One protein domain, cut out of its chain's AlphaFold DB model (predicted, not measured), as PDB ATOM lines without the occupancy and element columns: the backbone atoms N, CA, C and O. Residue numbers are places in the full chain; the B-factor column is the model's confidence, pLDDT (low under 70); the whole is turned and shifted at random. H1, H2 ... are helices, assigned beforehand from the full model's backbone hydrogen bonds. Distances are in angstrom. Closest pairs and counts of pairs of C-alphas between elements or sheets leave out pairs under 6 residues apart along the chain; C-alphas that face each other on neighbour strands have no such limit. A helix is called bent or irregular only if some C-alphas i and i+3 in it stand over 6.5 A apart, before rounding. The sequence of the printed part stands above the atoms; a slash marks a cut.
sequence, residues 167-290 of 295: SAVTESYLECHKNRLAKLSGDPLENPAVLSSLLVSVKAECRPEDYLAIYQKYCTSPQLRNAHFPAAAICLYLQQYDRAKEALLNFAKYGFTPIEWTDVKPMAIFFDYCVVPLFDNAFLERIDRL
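This is residues 167 to 290 of the 295 residues of an uncharacterized protein of Ruminococcus sp (UniProt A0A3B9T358). Helices follow one another in chain order along the longest axis: H3, H4, H5 and H6 fold back and forth as successive hairpins, with H1 set steeply against H3 at one end and H9 packed on H6 at the other. The small H7 and H8 fill in near that second end, where H7 packs on H6, and H8 on H5 and H6. The printed part has 124 residues with nine named helices, H1 to H9 in order, and no named strand; the class is all helix. It is compact, with a radius of gyration of the C-alphas of 15.6 A and spans of 47 by 34 by 20 A.

The longest helix by residues is H6, residues 241 to 255, 19.6 A from C-alpha 241 at (265.405, 268.750, 250.616) to C-alpha 255. It is neither bent nor irregular, but only just: C-alphas 252 and 255 are 6.2 A apart. Before it come H5, residues 228 to 237, 14.2 A; H4, residues 208 to 218, 16.3 A; H3, residues 192 to 205, 19.6 A; H2, residues 178 to 181; and H1, residues 167 to 176, 14.2 A, beginning at C-alpha 167 (240.093, 256.888, 251.987). After it come H7, residues 267 to 271; H8, residues 273 to 278, irregular, with C-alphas 274 and 277 7.2 A apart; and H9, residues 281 to 288, ending at C-alpha 288 (265.518, 285.436, 240.860).

H6 is the hub, touching four helices. H5 and H6 form a hairpin at a shallow tilt of 4 degrees, opposite ways; their closest C-alphas, of Ala 232 and Ala 244, are 4.0 A apart. H9 only just touches H6, with 3 pairs of C-alphas within 8 A, closest Leu 249 and Ile 287 at 6.8 A. H7 only just touches H6, also with 3 pairs, through residues 248 to 252 of H6 alone, closest Leu 248 and Ile 269 at 7.1 A. H8 touches H5, closest C-alphas Ala 233 and Val 275 at 6.6 A. H4 and H5 form a hairpin at a steep tilt of 35.1 degrees, only just past shallow, closest C-alphas Pro 208 and Ile 234 at 6.3 A. H3 and H4 form another at a shallow tilt of 8 degrees, closest Val 202 and Tyr 211 at 5.8 A. H1 touches H3 at a steep tilt of 60 degrees, closest Val 169 and Val 202 at 6.9 A. H2 touches no helix. Every O i to N i+4 pair is within hydrogen-bond range in H1, H5, H6 and H9; the counts are 8 of 10 in H3, 5 of 7 in H4, 0 of 1 in H7 and 0 of 2 in H8, where O i to N i+3 pairs give 2 of 2 in H7 and 2 of 3 in H8, and H2 is too short for an i+4 pair.

The two C-alphas farthest apart, of Asn 179 and Asn 281, are 48.5 A apart. The printed part has no cut. The link from H6 to H7, 11 residues, is long. The mean pLDDT of the printed part is 90.3, with residues 271 to 273 under 70.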
ATOM      1  N   SER A 167     241.479 257.185 252.371       95.94
ATOM      2  CA  SER A 167     240.093 256.888 251.987       95.94
ATOM      3  C   SER A 167     239.098 257.339 253.055       95.94
ATOM      4  O   SER A 167     238.162 258.059 252.731       95.94
ATOM      5  N   ALA A 168     239.355 257.028 254.328       96.69
ATOM      6  CA  ALA A 168     238.474 257.389 255.438       96.69
ATOM      7  C   ALA A 168     238.354 258.915 255.617       96.69
ATOM      8  O   ALA A 168     237.256 259.440 255.798       96.69
ATOM      9  N   VAL A 169     239.472 259.647 255.518       96.31
ATOM     10  CA  VAL A 169     239.469 261.122 255.594       96.31
ATOM     11  C   VAL A 169     238.748 261.733 254.392       96.31
ATOM     12  O   VAL A 169     237.986 262.688 254.540       96.31
ATOM     13  N   THR A 170     238.944 261.164 253.200       95.75
ATOM     14  CA  THR A 170     238.282 261.628 251.973       95.75
ATOM     15  C   THR A 170     236.773 261.394 252.032       95.75
ATOM     16  O   THR A 170     236.008 262.316 251.761       95.75
ATOM     17  N   GLU A 171     236.330 260.204 252.436       95.44
ATOM     18  CA  GLU A 171     234.914 259.865 252.618       95.44
ATOM     19  C   GLU A 171     234.244 260.803 253.629       95.44
ATOM     20  O   GLU A 171     233.216 261.409 253.320       95.44
ATOM     21  N   SER A 172     234.878 261.017 254.787       95.44
ATOM     22  CA  SER A 172     234.382 261.946 255.806       95.44
ATOM     23  C   SER A 172     234.270 263.381 255.277       95.44
ATOM     24  O   SER A 172     233.254 264.045 255.497       95.44
ATOM     25  N   TYR A 173     235.267 263.860 254.524       95.31
ATOM     26  CA  TYR A 173     235.223 265.182 253.898       95.31
ATOM     27  C   TYR A 173     234.057 265.307 252.906       95.31
ATOM     28  O   TYR A 173     233.311 266.292 252.936       95.31
ATOM     29  N   LEU A 174     233.883 264.311 252.031       93.75
ATOM     30  CA  LEU A 174     232.808 264.293 251.037       93.75
ATOM     31  C   LEU A 174     231.428 264.288 251.701       93.75
ATOM     32  O   LEU A 174     230.530 264.995 251.241       93.75
ATOM     33  N   GLU A 175     231.263 263.551 252.800       94.44
ATOM     34  CA  GLU A 175     230.015 263.508 253.561       94.44
ATOM     35  C   GLU A 175     229.718 264.845 254.255       94.44
ATOM     36  O   GLU A 175     228.651 265.430 254.036       94.44
ATOM     37  N   CYS A 176     230.686 265.399 254.990       93.88
ATOM     38  CA  CYS A 176     230.567 266.694 255.670       93.88
ATOM     39  C   CYS A 176     230.245 267.850 254.711       93.88
ATOM     40  O   CYS A 176     229.557 268.807 255.078       93.88
ATOM     41  N   HIS A 177     230.725 267.778 253.467       93.44
ATOM     42  CA  HIS A 177     230.548 268.832 252.470       93.44
ATOM     43  C   HIS A 177     229.561 268.487 251.348       93.44
ATOM     44  O   HIS A 177     229.424 269.275 250.406       93.44
ATOM     45  N   LYS A 178     228.805 267.386 251.461       93.12
ATOM     46  CA  LYS A 178     227.905 266.854 250.420       93.12
ATOM     47  C   LYS A 178     227.039 267.919 249.742       93.12
ATOM     48  O   LYS A 178     227.001 268.001 248.518       93.12
ATOM     49  N   ASN A 179     226.392 268.788 250.521       92.38
ATOM     50  CA  ASN A 179     225.496 269.826 249.991       92.38
ATOM     51  C   ASN A 179     226.221 270.902 249.168       92.38
ATOM     52  O   ASN A 179     225.664 271.447 248.215       92.38
ATOM     53  N   ARG A 180     227.462 271.234 249.542       91.06
ATOM     54  CA  ARG A 180     228.307 272.172 248.793       91.06
ATOM     55  C   ARG A 180     228.820 271.513 247.514       91.06
ATOM     56  O   ARG A 180     228.807 272.153 246.467       91.06
ATOM     57  N   LEU A 181     229.261 270.259 247.607       91.25
ATOM     58  CA  LEU A 181     229.872 269.526 246.496       91.25
ATOM     59  C   LEU A 181     228.851 269.114 245.429       91.25
ATOM     60  O   LEU A 181     229.182 269.141 244.252       91.25
ATOM     61  N   ALA A 182     227.594 268.856 245.806       89.19
ATOM     62  CA  ALA A 182     226.509 268.535 244.872       89.19
ATOM     63  C   ALA A 182     226.214 269.636 243.831       89.19
ATOM     64  O   ALA A 182     225.517 269.386 242.853       89.19
ATOM     65  N   LYS A 183     226.717 270.860 244.041       90.25
ATOM     66  CA  LYS A 183     226.579 271.987 243.102       90.25
ATOM     67  C   LYS A 183     227.699 272.049 242.060       90.25
ATOM     68  O   LYS A 183     227.643 272.894 241.172       90.25
ATOM     69  N   LEU A 184     228.737 271.225 242.201       87.56
ATOM     70  CA  LEU A 184     229.864 271.179 241.279       87.56
ATOM     71  C   LEU A 184     229.552 270.232 240.119       87.56
ATOM     72  O   LEU A 184     228.899 269.206 240.299       87.56
ATOM     73  N   SER A 185     230.035 270.572 238.928       84.00
ATOM     74  CA  SER A 185     230.072 269.649 237.797       84.00
ATOM     75  C   SER A 185     231.343 268.795 237.850       84.00
ATOM     76  O   SER A 185     232.429 269.309 238.117       84.00
ATOM     77  N   GLY A 186     231.209 267.502 237.548       88.38
ATOM     78  CA  GLY A 186     232.326 266.551 237.527       88.38
ATOM     79  C   GLY A 186     232.683 265.972 238.898       88.38
ATOM     80  O   GLY A 186     231.952 266.150 239.871       88.38
ATOM     81  N   ASP A 187     233.801 265.245 238.952       88.44
ATOM     82  CA  ASP A 187     234.328 264.669 240.191       88.44
ATOM     83  C   ASP A 187     234.915 265.781 241.087       88.44
ATOM     84  O   ASP A 187     235.849 266.477 240.670       88.44
ATOM     85  N   PRO A 188     234.410 265.975 242.323       87.06
ATOM     86  CA  PRO A 188     234.976 266.940 243.257       87.06
ATOM     87  C   PRO A 188     236.462 266.715 243.559       87.06
ATOM     88  O   PRO A 188     237.163 267.684 243.842       87.06
ATOM     89  N   LEU A 189     236.956 265.476 243.492       88.38
ATOM     90  CA  LEU A 189     238.360 265.142 243.750       88.38
ATOM     91  C   LEU A 189     239.293 265.484 242.580       88.38
ATOM     92  O   LEU A 189     240.509 265.436 242.742       88.38
ATOM     93  N   GLU A 190     238.741 265.907 241.442       88.06
ATOM     94  CA  GLU A 190     239.487 266.479 240.317       88.06
ATOM     95  C   GLU A 190     239.446 268.020 240.330       88.06
ATOM     96  O   GLU A 190     240.067 268.682 239.500       88.06
ATOM     97  N   ASN A 191     238.721 268.629 241.279       88.56
ATOM     98  CA  ASN A 191     238.594 270.078 241.386       88.56
ATOM     99  C   ASN A 191     239.688 270.670 242.302       88.56
ATOM    100  O   ASN A 191     239.653 270.451 243.519       88.56
ATOM    101  N   PRO A 192     240.605 271.516 241.791       85.62
ATOM    102  CA  PRO A 192     241.702 272.066 242.589       85.62
ATOM    103  C   PRO A 192     241.276 272.861 243.831       85.62
ATOM    104  O   PRO A 192     241.981 272.858 244.840       85.62
ATOM    105  N   ALA A 193     240.118 273.530 243.800       84.56
ATOM    106  CA  ALA A 193     239.618 274.284 244.951       84.56
ATOM    107  C   ALA A 193     239.083 273.362 246.059       84.56
ATOM    108  O   ALA A 193     239.217 273.670 247.245       84.56
ATOM    109  N   VAL A 194     238.492 272.223 245.682       90.00
ATOM    110  CA  VAL A 194     238.093 271.174 246.631       90.00
ATOM    111  C   VAL A 194     239.339 270.521 247.216       90.00
ATOM    112  O   VAL A 194     239.467 270.441 248.435       90.00
ATOM    113  N   LEU A 195     240.302 270.162 246.369       89.62
ATOM    114  CA  LEU A 195     241.571 269.571 246.788       89.62
ATOM    115  C   LEU A 195     242.356 270.476 247.736       89.62
ATOM    116  O   LEU A 195     242.873 269.996 248.739       89.62
ATOM    117  N   SER A 196     242.387 271.790 247.492       87.81
ATOM    118  CA  SER A 196     243.035 272.730 248.412       87.81
ATOM    119  C   SER A 196     242.413 272.704 249.807       87.81
ATOM    120  O   SER A 196     243.124 272.924 250.785       87.81
ATOM    121  N   SER A 197     241.106 272.468 249.908       88.94
ATOM    122  CA  SER A 197     240.416 272.351 251.192       88.94
ATOM    123  C   SER A 197     240.620 270.970 251.814       88.94
ATOM    124  O   SER A 197     240.854 270.897 253.016       88.94
ATOM    125  N   LEU A 198     240.569 269.899 251.017       92.94
ATOM    126  CA  LEU A 198     240.806 268.525 251.467       92.94
ATOM    127  C   LEU A 198     242.225 268.348 252.021       92.94
ATOM    128  O   LEU A 198     242.413 267.709 253.053       92.94
ATOM    129  N   LEU A 199     243.225 268.968 251.386       94.06
ATOM    130  CA  LEU A 199     244.621 268.920 251.823       94.06
ATOM    131  C   LEU A 199     244.821 269.421 253.261       94.06
ATOM    132  O   LEU A 199     245.771 268.996 253.911       94.06
ATOM    133  N   VAL A 200     243.941 270.283 253.783       92.19
ATOM    134  CA  VAL A 200     243.991 270.705 255.193       92.19
ATOM    135  C   VAL A 200     243.733 269.516 256.122       92.19
ATOM    136  O   VAL A 200     244.517 269.294 257.042       92.19
ATOM    137  N   SER A 201     242.691 268.725 255.848       93.94
ATOM    138  CA  SER A 201     242.378 267.503 256.600       93.94
ATOM    139  C   SER A 201     243.444 266.432 256.389       93.94
ATOM    140  O   SER A 201     243.928 265.853 257.354       93.94
ATOM    141  N   VAL A 202     243.902 266.228 255.147       95.94
ATOM    142  CA  VAL A 202     244.961 265.247 254.847       95.94
ATOM    143  C   VAL A 202     246.250 265.575 255.599       95.94
ATOM    144  O   VAL A 202     246.866 264.682 256.165       95.94
ATOM    145  N   LYS A 203     246.645 266.853 255.669       94.25
ATOM    146  CA  LYS A 203     247.828 267.284 256.430       94.25
ATOM    147  C   LYS A 203     247.720 266.926 257.916       94.25
ATOM    148  O   LYS A 203     248.735 266.604 258.530       94.25
ATOM    149  N   ALA A 204     246.525 267.082 258.485       93.00
ATOM    150  CA  ALA A 204     246.274 266.947 259.914       93.00
ATOM    151  C   ALA A 204     246.015 265.501 260.353       93.00
ATOM    152  O   ALA A 204     246.290 265.173 261.500       93.00
ATOM    153  N   GLU A 205     245.472 264.661 259.470       96.19
ATOM    154  CA  GLU A 205     244.940 263.349 259.846       96.19
ATOM    155  C   GLU A 205     245.584 262.175 259.107       96.19
ATOM    156  O   GLU A 205     245.512 261.062 259.613       96.19
ATOM    157  N   CYS A 206     246.201 262.378 257.941       96.75
ATOM    158  CA  CYS A 206     246.804 261.297 257.155       96.75
ATOM    159  C   CYS A 206     248.325 261.229 257.334       96.75
ATOM    160  O   CYS A 206     248.950 262.092 257.955       96.75
ATOM    161  N   ARG A 207     248.946 260.215 256.720       96.75
ATOM    162  CA  ARG A 207     250.406 260.149 256.643       96.75
ATOM    163  C   ARG A 207     250.947 261.290 255.771       96.75
ATOM    164  O   ARG A 207     250.287 261.687 254.803       96.75
ATOM    165  N   PRO A 208     252.165 261.786 256.043       95.00
ATOM    166  CA  PRO A 208     252.743 262.891 255.279       95.00
ATOM    167  C   PRO A 208     252.876 262.581 253.776       95.00
ATOM    168  O   PRO A 208     252.708 263.462 252.931       95.00
ATOM    169  N   GLU A 209     253.113 261.319 253.416       96.56
ATOM    170  CA  GLU A 209     253.201 260.855 252.030       96.56
ATOM    171  C   GLU A 209     251.874 260.989 251.275       96.56
ATOM    172  O   GLU A 209     251.886 261.300 250.082       96.56
ATOM    173  N   ASP A 210     250.735 260.811 251.954       96.81
ATOM    174  CA  ASP A 210     249.408 260.929 251.341       96.81
ATOM    175  C   ASP A 210     249.144 262.391 250.916       96.81
ATOM    176  O   ASP A 210     248.629 262.648 249.823       96.81
ATOM    177  N   TYR A 211     249.596 263.364 251.722       96.19
ATOM    178  CA  TYR A 211     249.578 264.786 251.358       96.19
ATOM    179  C   TYR A 211     250.422 265.053 250.108       96.19
ATOM    180  O   TYR A 211     249.955 265.684 249.156       96.19
ATOM    181  N   LEU A 212     251.667 264.563 250.098       96.50
ATOM    182  CA  LEU A 212     252.591 264.783 248.984       96.50
ATOM    183  C   LEU A 212     252.097 264.136 247.685       96.50
ATOM    184  O   LEU A 212     252.297 264.707 246.614       96.50
ATOM    185  N   ALA A 213     251.435 262.978 247.766       94.81
ATOM    186  CA  ALA A 213     250.864 262.297 246.608       94.81
ATOM    187  C   ALA A 213     249.749 263.120 245.944       94.81
ATOM    188  O   ALA A 213     249.712 263.229 244.717       94.81
ATOM    189  N   ILE A 214     248.864 263.733 246.739       93.12
ATOM    190  CA  ILE A 214     247.825 264.632 246.218       93.12
ATOM    191  C   ILE A 214     248.461 265.914 245.681       93.12
ATOM    192  O   ILE A 214     248.172 266.315 244.555       93.12
ATOM    193  N   TYR A 215     249.360 266.535 246.449       94.75
ATOM    194  CA  TYR A 215     250.043 267.762 246.044       94.75
ATOM    195  C   TYR A 215     250.742 267.612 244.686       94.75
ATOM    196  O   TYR A 215     250.568 268.462 243.816       94.75
ATOM    197  N   GLN A 216     251.476 266.515 244.468       93.50
ATOM    198  CA  GLN A 216     252.245 266.302 243.241       93.50
ATOM    199  C   GLN A 216     251.376 266.357 241.978       93.50
ATOM    200  O   GLN A 216     251.810 266.904 240.967       93.50
ATOM    201  N   LYS A 217     250.146 265.833 242.039       89.69
ATOM    202  CA  LYS A 217     249.225 265.801 240.894       89.69
ATOM    203  C   LYS A 217     248.767 267.192 240.453       89.69
ATOM    204  O   LYS A 217     248.461 267.382 239.282       89.69
ATOM    205  N   TYR A 218     248.732 268.155 241.373       89.06
ATOM    206  CA  TYR A 218     248.065 269.439 241.152       89.06
ATOM    207  C   TYR A 218     248.929 270.660 241.494       89.06
ATOM    208  O   TYR A 218     248.447 271.789 241.463       89.06
ATOM    209  N   CYS A 219     250.213 270.465 241.789       90.88
ATOM    210  CA  CYS A 219     251.134 271.528 242.202       90.88
ATOM    211  C   CYS A 219     251.353 272.642 241.159       90.88
ATOM    212  O   CYS A 219     251.979 273.646 241.473       90.88
ATOM    213  N   THR A 220     250.846 272.508 239.936       91.12
ATOM    214  CA  THR A 220     250.871 273.570 238.918       91.12
ATOM    215  C   THR A 220     249.594 274.415 238.895       91.12
ATOM    216  O   THR A 220     249.506 275.377 238.136       91.12
ATOM    217  N   SER A 221     248.579 274.058 239.686       89.31
ATOM    218  CA  SER A 221     247.291 274.752 239.741       89.31
ATOM    219  C   SER A 221     247.390 276.008 240.618       89.31
ATOM    220  O   SER A 221     247.678 275.882 241.811       89.31
ATOM    221  N   PRO A 222     247.050 277.209 240.113       84.50
ATOM    222  CA  PRO A 222     247.075 278.438 240.919       84.50
ATOM    223  C   PRO A 222     246.166 278.393 242.158       84.50
ATOM    224  O   PRO A 222     246.415 279.039 243.175       84.50
ATOM    225  N   GLN A 223     245.108 277.584 242.103       85.12
ATOM    226  CA  GLN A 223     244.151 277.369 243.190       85.12
ATOM    227  C   GLN A 223     244.763 276.643 244.401       85.12
ATOM    228  O   GLN A 223     244.174 276.678 245.478       85.12
ATOM    229  N   LEU A 224     245.944 276.030 244.256       83.56
ATOM    230  CA  LEU A 224     246.665 275.336 245.325       83.56
ATOM    231  C   LEU A 224     247.803 276.163 245.927       83.56
ATOM    232  O   LEU A 224     248.680 275.611 246.592       83.56
ATOM    233  N   ARG A 225     247.765 277.494 245.792       85.12
ATOM    234  CA  ARG A 225     248.787 278.395 246.355       85.12
ATOM    235  C   ARG A 225     249.128 278.122 247.830       85.12
ATOM    236  O   ARG A 225     250.278 278.239 248.238       85.12
ATOM    237  N   ASN A 226     248.139 277.717 248.632       85.19
ATOM    238  CA  ASN A 226     248.305 277.471 250.067       85.19
ATOM    239  C   ASN A 226     248.920 276.092 250.376       85.19
ATOM    240  O   ASN A 226     249.239 275.821 251.531       85.19
ATOM    241  N   ALA A 227     249.067 275.214 249.379       90.94
ATOM    242  CA  ALA A 227     249.566 273.850 249.552       90.94
ATOM    243  C   ALA A 227     251.095 273.739 249.441       90.94
ATOM    244  O   ALA A 227     251.689 272.808 249.983       90.94
ATOM    245  N   HIS A 228     251.756 274.702 248.793       92.44
ATOM    246  CA  HIS A 228     253.201 274.641 248.563       92.44
ATOM    247  C   HIS A 228     254.035 274.716 249.846       92.44
ATOM    248  O   HIS A 228     254.989 273.956 249.991       92.44
ATOM    249  N   PHE A 229     253.682 275.596 250.789       90.75
ATOM    250  CA  PHE A 229     254.417 275.715 252.055       90.75
ATOM    251  C   PHE A 229     254.265 274.474 252.939       90.75
ATOM    252  O   PHE A 229     255.288 273.949 253.378       90.75
ATOM    253  N   PRO A 230     253.048 273.929 253.160       91.12
ATOM    254  CA  PRO A 230     252.922 272.642 253.828       91.12
ATOM    255  C   PRO A 230     253.667 271.514 253.108       91.12
ATOM    256  O   PRO A 230     254.312 270.721 253.784       91.12
ATOM    257  N   ALA A 231     253.643 271.459 251.769       93.81
ATOM    258  CA  ALA A 231     254.420 270.475 251.015       93.81
ATOM    259  C   ALA A 231     255.927 270.619 251.283       93.81
ATOM    260  O   ALA A 231     256.594 269.627 251.559       93.81
ATOM    261  N   ALA A 232     256.459 271.845 251.265       93.19
ATOM    262  CA  ALA A 232     257.863 272.108 251.570       93.19
ATOM    263  C   ALA A 232     258.227 271.692 253.005       93.19
ATOM    264  O   ALA A 232     259.239 271.023 253.206       93.19
ATOM    265  N   ALA A 233     257.383 272.021 253.987       90.56
ATOM    266  CA  ALA A 233     257.582 271.647 255.387       90.56
ATOM    267  C   ALA A 233     257.522 270.124 255.608       90.56
ATOM    268  O   ALA A 233     258.346 269.574 256.337       90.56
ATOM    269  N   ILE A 234     256.588 269.429 254.951       92.62
ATOM    270  CA  ILE A 234     256.492 267.963 254.991       92.62
ATOM    271  C   ILE A 234     257.720 267.322 254.333       92.62
ATOM    272  O   ILE A 234     258.318 266.414 254.905       92.62
ATOM    273  N   CYS A 235     258.146 267.809 253.165       94.06
ATOM    274  CA  CYS A 235     259.365 267.331 252.513       94.06
ATOM    275  C   CYS A 235     260.597 267.535 253.408       94.06
ATOM    276  O   CYS A 235     261.420 266.633 253.502       94.06
ATOM    277  N   LEU A 236     260.710 268.674 254.100       90.62
ATOM    278  CA  LEU A 236     261.773 268.918 255.081       90.62
ATOM    279  C   LEU A 236     261.733 267.923 256.247       90.62
ATOM    280  O   LEU A 236     262.775 267.377 256.602       90.62
ATOM    281  N   TYR A 237     260.548 267.652 256.804       90.12
ATOM    282  CA  TYR A 237     260.357 266.638 257.849       90.12
ATOM    283  C   TYR A 237     260.833 265.250 257.386       90.12
ATOM    284  O   TYR A 237     261.543 264.557 258.111       90.12
ATOM    285  N   LEU A 238     260.521 264.883 256.141       92.62
ATOM    286  CA  LEU A 238     260.964 263.636 255.510       92.62
ATOM    287  C   LEU A 238     262.414 263.683 254.986       92.62
ATOM    288  O   LEU A 238     262.843 262.748 254.313       92.62
ATOM    289  N   GLN A 239     263.165 264.759 255.252       91.62
ATOM    290  CA  GLN A 239     264.541 264.988 254.778       91.62
ATOM    291  C   GLN A 239     264.694 264.985 253.240       91.62
ATOM    292  O   GLN A 239     265.767 264.739 252.692       91.62
ATOM    293  N   GLN A 240     263.624 265.302 252.515       93.62
ATOM    294  CA  GLN A 240     263.568 265.398 251.055       93.62
ATOM    295  C   GLN A 240     263.823 266.844 250.598       93.62
ATOM    296  O   GLN A 240     262.941 267.512 250.051       93.62
ATOM    297  N   TYR A 241     265.038 267.342 250.834       92.50
ATOM    298  CA  TYR A 241     265.405 268.750 250.616       92.50
ATOM    299  C   TYR A 241     265.152 269.252 249.186       92.50
ATOM    300  O   TYR A 241     264.613 270.346 249.008       92.50
ATOM    301  N   ASP A 242     265.472 268.454 248.163       94.69
ATOM    302  CA  ASP A 242     265.263 268.852 246.764       94.69
ATOM    303  C   ASP A 242     263.780 268.995 246.418       94.69
ATOM    304  O   ASP A 242     263.384 269.962 245.769       94.69
ATOM    305  N   ARG A 243     262.937 268.089 246.926       95.88
ATOM    306  CA  ARG A 243     261.479 268.171 246.757       95.88
ATOM    307  C   ARG A 243     260.883 269.341 247.535       95.88
ATOM    308  O   ARG A 243     259.910 269.943 247.087       95.88
ATOM    309  N   ALA A 244     261.470 269.701 248.677       94.19
ATOM    310  CA  ALA A 244     261.068 270.893 249.418       94.19
ATOM    311  C   ALA A 244     261.368 272.175 248.620       94.19
ATOM    312  O   ALA A 244     260.498 273.036 248.477       94.19
ATOM    313  N   LYS A 245     262.565 272.269 248.020       94.88
ATOM    314  CA  LYS A 245     262.932 273.356 247.095       94.88
ATOM    315  C   LYS A 245     262.024 273.391 245.867       94.88
ATOM    316  O   LYS A 245     261.590 274.463 245.455       94.88
ATOM    317  N   GLU A 246     261.703 272.238 245.291       95.56
ATOM    318  CA  GLU A 246     260.779 272.143 244.158       95.56
ATOM    319  C   GLU A 246     259.381 272.662 244.515       95.56
ATOM    320  O   GLU A 246     258.794 273.419 243.742       95.56
ATOM    321  N   ALA A 247     258.869 272.350 245.710       94.62
ATOM    322  CA  ALA A 247     257.571 272.852 246.148       94.62
ATOM    323  C   ALA A 247     257.523 274.385 246.219       94.62
ATOM    324  O   ALA A 247     256.556 275.002 245.767       94.62
ATOM    325  N   LEU A 248     258.597 275.000 246.711       94.06
ATOM    326  CA  LEU A 248     258.761 276.451 246.748       94.06
ATOM    327  C   LEU A 248     258.958 277.078 245.358       94.06
ATOM    328  O   LEU A 248     258.447 278.164 245.091       94.06
ATOM    329  N   LEU A 249     259.637 276.395 244.435       93.94
ATOM    330  CA  LEU A 249     259.713 276.842 243.038       93.94
ATOM    331  C   LEU A 249     258.344 276.792 242.358       93.94
ATOM    332  O   LEU A 249     258.008 277.699 241.601       93.94
ATOM    333  N   ASN A 250     257.541 275.766 242.641       93.69
ATOM    334  CA  ASN A 250     256.176 275.680 242.134       93.69
ATOM    335  C   ASN A 250     255.298 276.791 242.719       93.69
ATOM    336  O   ASN A 250     254.511 277.378 241.979       93.69
ATOM    337  N   PHE A 251     255.493 277.164 243.990       93.06
ATOM    338  CA  PHE A 251     254.868 278.368 244.542       93.06
ATOM    339  C   PHE A 251     255.248 279.606 243.730       93.06
ATOM    340  O   PHE A 251     254.361 280.277 243.216       93.06
ATOM    341  N   ALA A 252     256.543 279.876 243.551       92.06
ATOM    342  CA  ALA A 252     257.012 281.048 242.812       92.06
ATOM    343  C   ALA A 252     256.450 281.124 241.378       92.06
ATOM    344  O   ALA A 252     256.135 282.210 240.901       92.06
ATOM    345  N   LYS A 253     256.299 279.976 240.703       91.38
ATOM    346  CA  LYS A 253     255.812 279.893 239.315       91.38
ATOM    347  C   LYS A 253     254.293 279.953 239.173       91.38
ATOM    348  O   LYS A 253     253.805 280.537 238.211       91.38
ATOM    349  N   TYR A 254     253.562 279.285 240.061       89.69
ATOM    350  CA  TYR A 254     252.140 278.989 239.857       89.69
ATOM    351  C   TYR A 254     251.245 279.528 240.971       89.69
ATOM    352  O   TYR A 254     250.097 279.880 240.712       89.69
ATOM    353  N   GLY A 255     251.749 279.578 242.206       87.25
ATOM    354  CA  GLY A 255     250.977 279.960 243.391       87.25
ATOM    355  C   GLY A 255     251.178 281.407 243.845       87.25
ATOM    356  O   GLY A 255     250.347 281.927 244.592       87.25
ATOM    357  N   PHE A 256     252.265 282.058 243.430       89.50
ATOM    358  CA  PHE A 256     252.579 283.413 243.858       89.50
ATOM    359  C   PHE A 256     251.598 284.410 243.241       89.50
ATOM    360  O   PHE A 256     251.322 284.398 242.043       89.50
ATOM    361  N   THR A 257     251.057 285.279 244.087       86.88
ATOM    362  CA  THR A 257     250.236 286.415 243.683       86.88
ATOM    363  C   THR A 257     250.779 287.640 244.414       86.88
ATOM    364  O   THR A 257     250.799 287.608 245.647       86.88
ATOM    365  N   PRO A 258     251.205 288.689 243.691       87.31
ATOM    366  CA  PRO A 258     251.625 289.959 244.278       87.31
ATOM    367  C   PRO A 258     250.582 290.489 245.267       87.31
ATOM    368  O   PRO A 258     249.395 290.560 244.933       87.31
ATOM    369  N   ILE A 259     251.007 290.846 246.480       82.69
ATOM    370  CA  ILE A 259     250.154 291.545 247.455       82.69
ATOM    371  C   ILE A 259     250.102 293.013 247.065       82.69
ATOM    372  O   ILE A 259     249.038 293.630 247.028       82.69
ATOM    373  N   GLU A 260     251.274 293.542 246.739       86.94
ATOM    374  CA  GLU A 260     251.494 294.897 246.301       86.94
ATOM    375  C   GLU A 260     252.012 294.900 244.870       86.94
ATOM    376  O   GLU A 260     252.683 293.996 244.384       86.94
ATOM    377  N   TRP A 261     251.719 295.981 244.171       85.31
ATOM    378  CA  TRP A 261     252.139 296.170 242.788       85.31
ATOM    379  C   TRP A 261     253.659 296.388 242.650       85.31
ATOM    380  O   TRP A 261     254.145 296.441 241.528       85.31
ATOM    381  N   THR A 262     254.397 296.539 243.754       90.50
ATOM    382  CA  THR A 262     255.870 296.553 243.806       90.50
ATOM    383  C   THR A 262     256.472 295.172 244.074       90.50
ATOM    384  O   THR A 262     257.696 295.054 244.141       90.50
ATOM    385  N   ASP A 263     255.663 294.122 244.238       91.75
ATOM    386  CA  ASP A 263     256.165 292.765 244.472       91.75
ATOM    387  C   ASP A 263     256.676 292.140 243.170       91.75
ATOM    388  O   ASP A 263     256.001 291.360 242.501       91.75
ATOM    389  N   VAL A 264     257.906 292.494 242.815       94.38
ATOM    390  CA  VAL A 264     258.608 292.010 241.618       94.38
ATOM    391  C   VAL A 264     259.315 290.674 241.851       94.38
ATOM    392  O   VAL A 264     259.925 290.128 240.928       94.38
ATOM    393  N   LYS A 265     259.237 290.135 243.076       93.69
ATOM    394  CA  LYS A 265     259.700 288.795 243.452       93.69
ATOM    395  C   LYS A 265     258.765 288.134 244.474       93.69
ATOM    396  O   LYS A 265     258.066 288.838 245.200       93.69
ATOM    397  N   PRO A 266     258.760 286.787 244.578       91.06
ATOM    398  CA  PRO A 266     257.862 286.048 245.466       91.06
ATOM    399  C   PRO A 266     258.280 286.133 246.943       91.06
ATOM    400  O   PRO A 266     258.640 285.134 247.562       91.06
ATOM    401  N   MET A 267     258.214 287.327 247.535       88.12
ATOM    402  CA  MET A 267     258.584 287.583 248.935       88.12
ATOM    403  C   MET A 267     257.735 286.803 249.945       88.12
ATOM    404  O   MET A 267     258.207 286.459 251.029       88.12
ATOM    405  N   ALA A 268     256.529 286.400 249.556       83.06
ATOM    406  CA  ALA A 268     255.689 285.490 250.324       83.06
ATOM    407  C   ALA A 268     256.386 284.159 250.670       83.06
ATOM    408  O   ALA A 268     255.983 283.482 251.612       83.06
ATOM    409  N   ILE A 269     257.466 283.782 249.969       84.31
ATOM    410  CA  ILE A 269     258.267 282.599 250.310       84.31
ATOM    411  C   ILE A 269     258.891 282.677 251.717       84.31
ATOM    412  O   ILE A 269     259.179 281.644 252.318       84.31
ATOM    413  N   PHE A 270     259.016 283.884 252.279       75.19
ATOM    414  CA  PHE A 270     259.473 284.145 253.649       75.19
ATOM    415  C   PHE A 270     258.325 284.184 254.675       75.19
ATOM    416  O   PHE A 270     258.523 284.563 255.838       75.19
ATOM    417  N   PHE A 271     257.103 283.795 254.290       66.69
ATOM    418  CA  PHE A 271     255.993 283.708 255.237       66.69
ATOM    419  C   PHE A 271     256.163 282.620 256.291       66.69
ATOM    420  O   PHE A 271     255.566 282.731 257.369       66.69
ATOM    421  N   ASP A 272     256.999 281.624 256.030       69.56
ATOM    422  CA  ASP A 272     257.262 280.566 256.987       69.56
ATOM    423  C   ASP A 272     258.760 280.427 257.260       69.56
ATOM    424  O   ASP A 272     259.563 280.200 256.357       69.56
ATOM    425  N   TYR A 273     259.147 280.569 258.528       66.94
ATOM    426  CA  TYR A 273     260.544 280.425 258.929       66.94
ATOM    427  C   TYR A 273     261.036 278.976 258.807       66.94
ATOM    428  O   TYR A 273     262.244 278.761 258.709       66.94
ATOM    429  N   CYS A 274     260.132 277.986 258.764       70.19
ATOM    430  CA  CYS A 274     260.525 276.579 258.650       70.19
ATOM    431  C   CYS A 274     261.249 276.261 257.335       70.19
ATOM    432  O   CYS A 274     262.062 275.341 257.300       70.19
ATOM    433  N   VAL A 275     261.017 277.039 256.271       77.19
ATOM    434  CA  VAL A 275     261.647 276.806 254.965       77.19
ATOM    435  C   VAL A 275     262.951 277.570 254.755       77.19
ATOM    436  O   VAL A 275     263.650 277.338 253.773       77.19
ATOM    437  N   VAL A 276     263.329 278.435 255.694       79.25
ATOM    438  CA  VAL A 276     264.550 279.241 255.598       79.25
ATOM    439  C   VAL A 276     265.839 278.418 255.434       79.25
ATOM    440  O   VAL A 276     266.716 278.862 254.690       79.25
ATOM    441  N   PRO A 277     265.984 277.212 256.024       81.19
ATOM    442  CA  PRO A 277     267.132 276.344 255.750       81.19
ATOM    443  C   PRO A 277     267.327 275.976 254.268       81.19
ATOM    444  O   PRO A 277     268.411 275.537 253.899       81.19
ATOM    445  N   LEU A 278     266.314 276.154 253.410       86.56
ATOM    446  CA  LEU A 278     266.399 275.885 251.971       86.56
ATOM    447  C   LEU A 278     267.040 277.030 251.169       86.56
ATOM    448  O   LEU A 278     267.361 276.835 249.996       86.56
ATOM    449  N   PHE A 279     267.210 278.214 251.764       87.38
ATOM    450  CA  PHE A 279     267.654 279.432 251.078       87.38
ATOM    451  C   PHE A 279     269.177 279.540 251.005       87.38
ATOM    452  O   PHE A 279     269.798 280.394 251.640       87.38
ATOM    453  N   ASP A 280     269.781 278.658 250.212       88.69
ATOM    454  CA  ASP A 280     271.142 278.854 249.718       88.69
ATOM    455  C   ASP A 280     271.173 279.747 248.467       88.69
ATOM    456  O   ASP A 280     270.149 279.985 247.817       88.69
ATOM    457  N   ASN A 281     272.366 280.244 248.127       90.75
ATOM    458  CA  ASN A 281     272.551 281.178 247.015       90.75
ATOM    459  C   ASN A 281     272.040 280.604 245.686       90.75
ATOM    460  O   ASN A 281     271.388 281.309 244.921       90.75
ATOM    461  N   ALA A 282     272.290 279.315 245.425       92.31
ATOM    462  CA  ALA A 282     271.868 278.667 244.185       92.31
ATOM    463  C   ALA A 282     270.338 278.591 244.079       92.31
ATOM    464  O   ALA A 282     269.767 278.773 243.005       92.31
ATOM    465  N   PHE A 283     269.653 278.319 245.188       94.12
ATOM    466  CA  PHE A 283     268.200 278.288 245.230       94.12
ATOM    467  C   PHE A 283     267.583 279.679 245.052       94.12
ATOM    468  O   PHE A 283     266.655 279.833 244.256       94.12
ATOM    469  N   LEU A 284     268.117 280.691 245.739       92.69
ATOM    470  CA  LEU A 284     267.651 282.071 245.602       92.69
ATOM    471  C   LEU A 284     267.846 282.590 244.171       92.69
ATOM    472  O   LEU A 284     266.907 283.134 243.593       92.69
ATOM    473  N   GLU A 285     268.992 282.307 243.548       91.88
ATOM    474  CA  GLU A 285     269.267 282.679 242.156       91.88
ATOM    475  C   GLU A 285     268.309 281.992 241.168       91.88
ATOM    476  O   GLU A 285     267.868 282.596 240.186       91.88
ATOM    477  N   ARG A 286     267.928 280.734 241.428       94.00
ATOM    478  CA  ARG A 286     266.907 280.047 240.619       94.00
ATOM    479  C   ARG A 286     265.561 280.755 240.683       94.00
ATOM    480  O   ARG A 286     264.877 280.783 239.665       94.00
ATOM    481  N   ILE A 287     265.181 281.298 241.841       93.12
ATOM    482  CA  ILE A 287     263.950 282.083 241.983       93.12
ATOM    483  C   ILE A 287     264.105 283.461 241.334       93.12
ATOM    484  O   ILE A 287     263.177 283.899 240.661       93.12
ATOM    485  N   ASP A 288     265.263 284.120 241.469       92.88
ATOM    486  CA  ASP A 288     265.518 285.436 240.860       92.88
ATOM    487  C   ASP A 288     265.257 285.429 239.352       92.88
ATOM    488  O   ASP A 288     264.733 286.393 238.806       92.88
ATOM    489  N   ARG A 289     265.573 284.321 238.678       92.69
ATOM    490  CA  ARG A 289     265.410 284.158 237.226       92.69
ATOM    491  C   ARG A 289     263.985 283.812 236.785       92.69
ATOM    492  O   ARG A 289     263.755 283.624 235.591       92.69
ATOM    493  N   LEU A 290     263.041 283.672 237.716       92.25
ATOM    494  CA  LEU A 290     261.644 283.428 237.384       92.25
ATOM    495  C   LEU A 290     260.907 284.759 237.205       92.25
ATOM    496  O   LEU A 290     261.005 285.633 238.072       92.25
TER     497      LEU A 290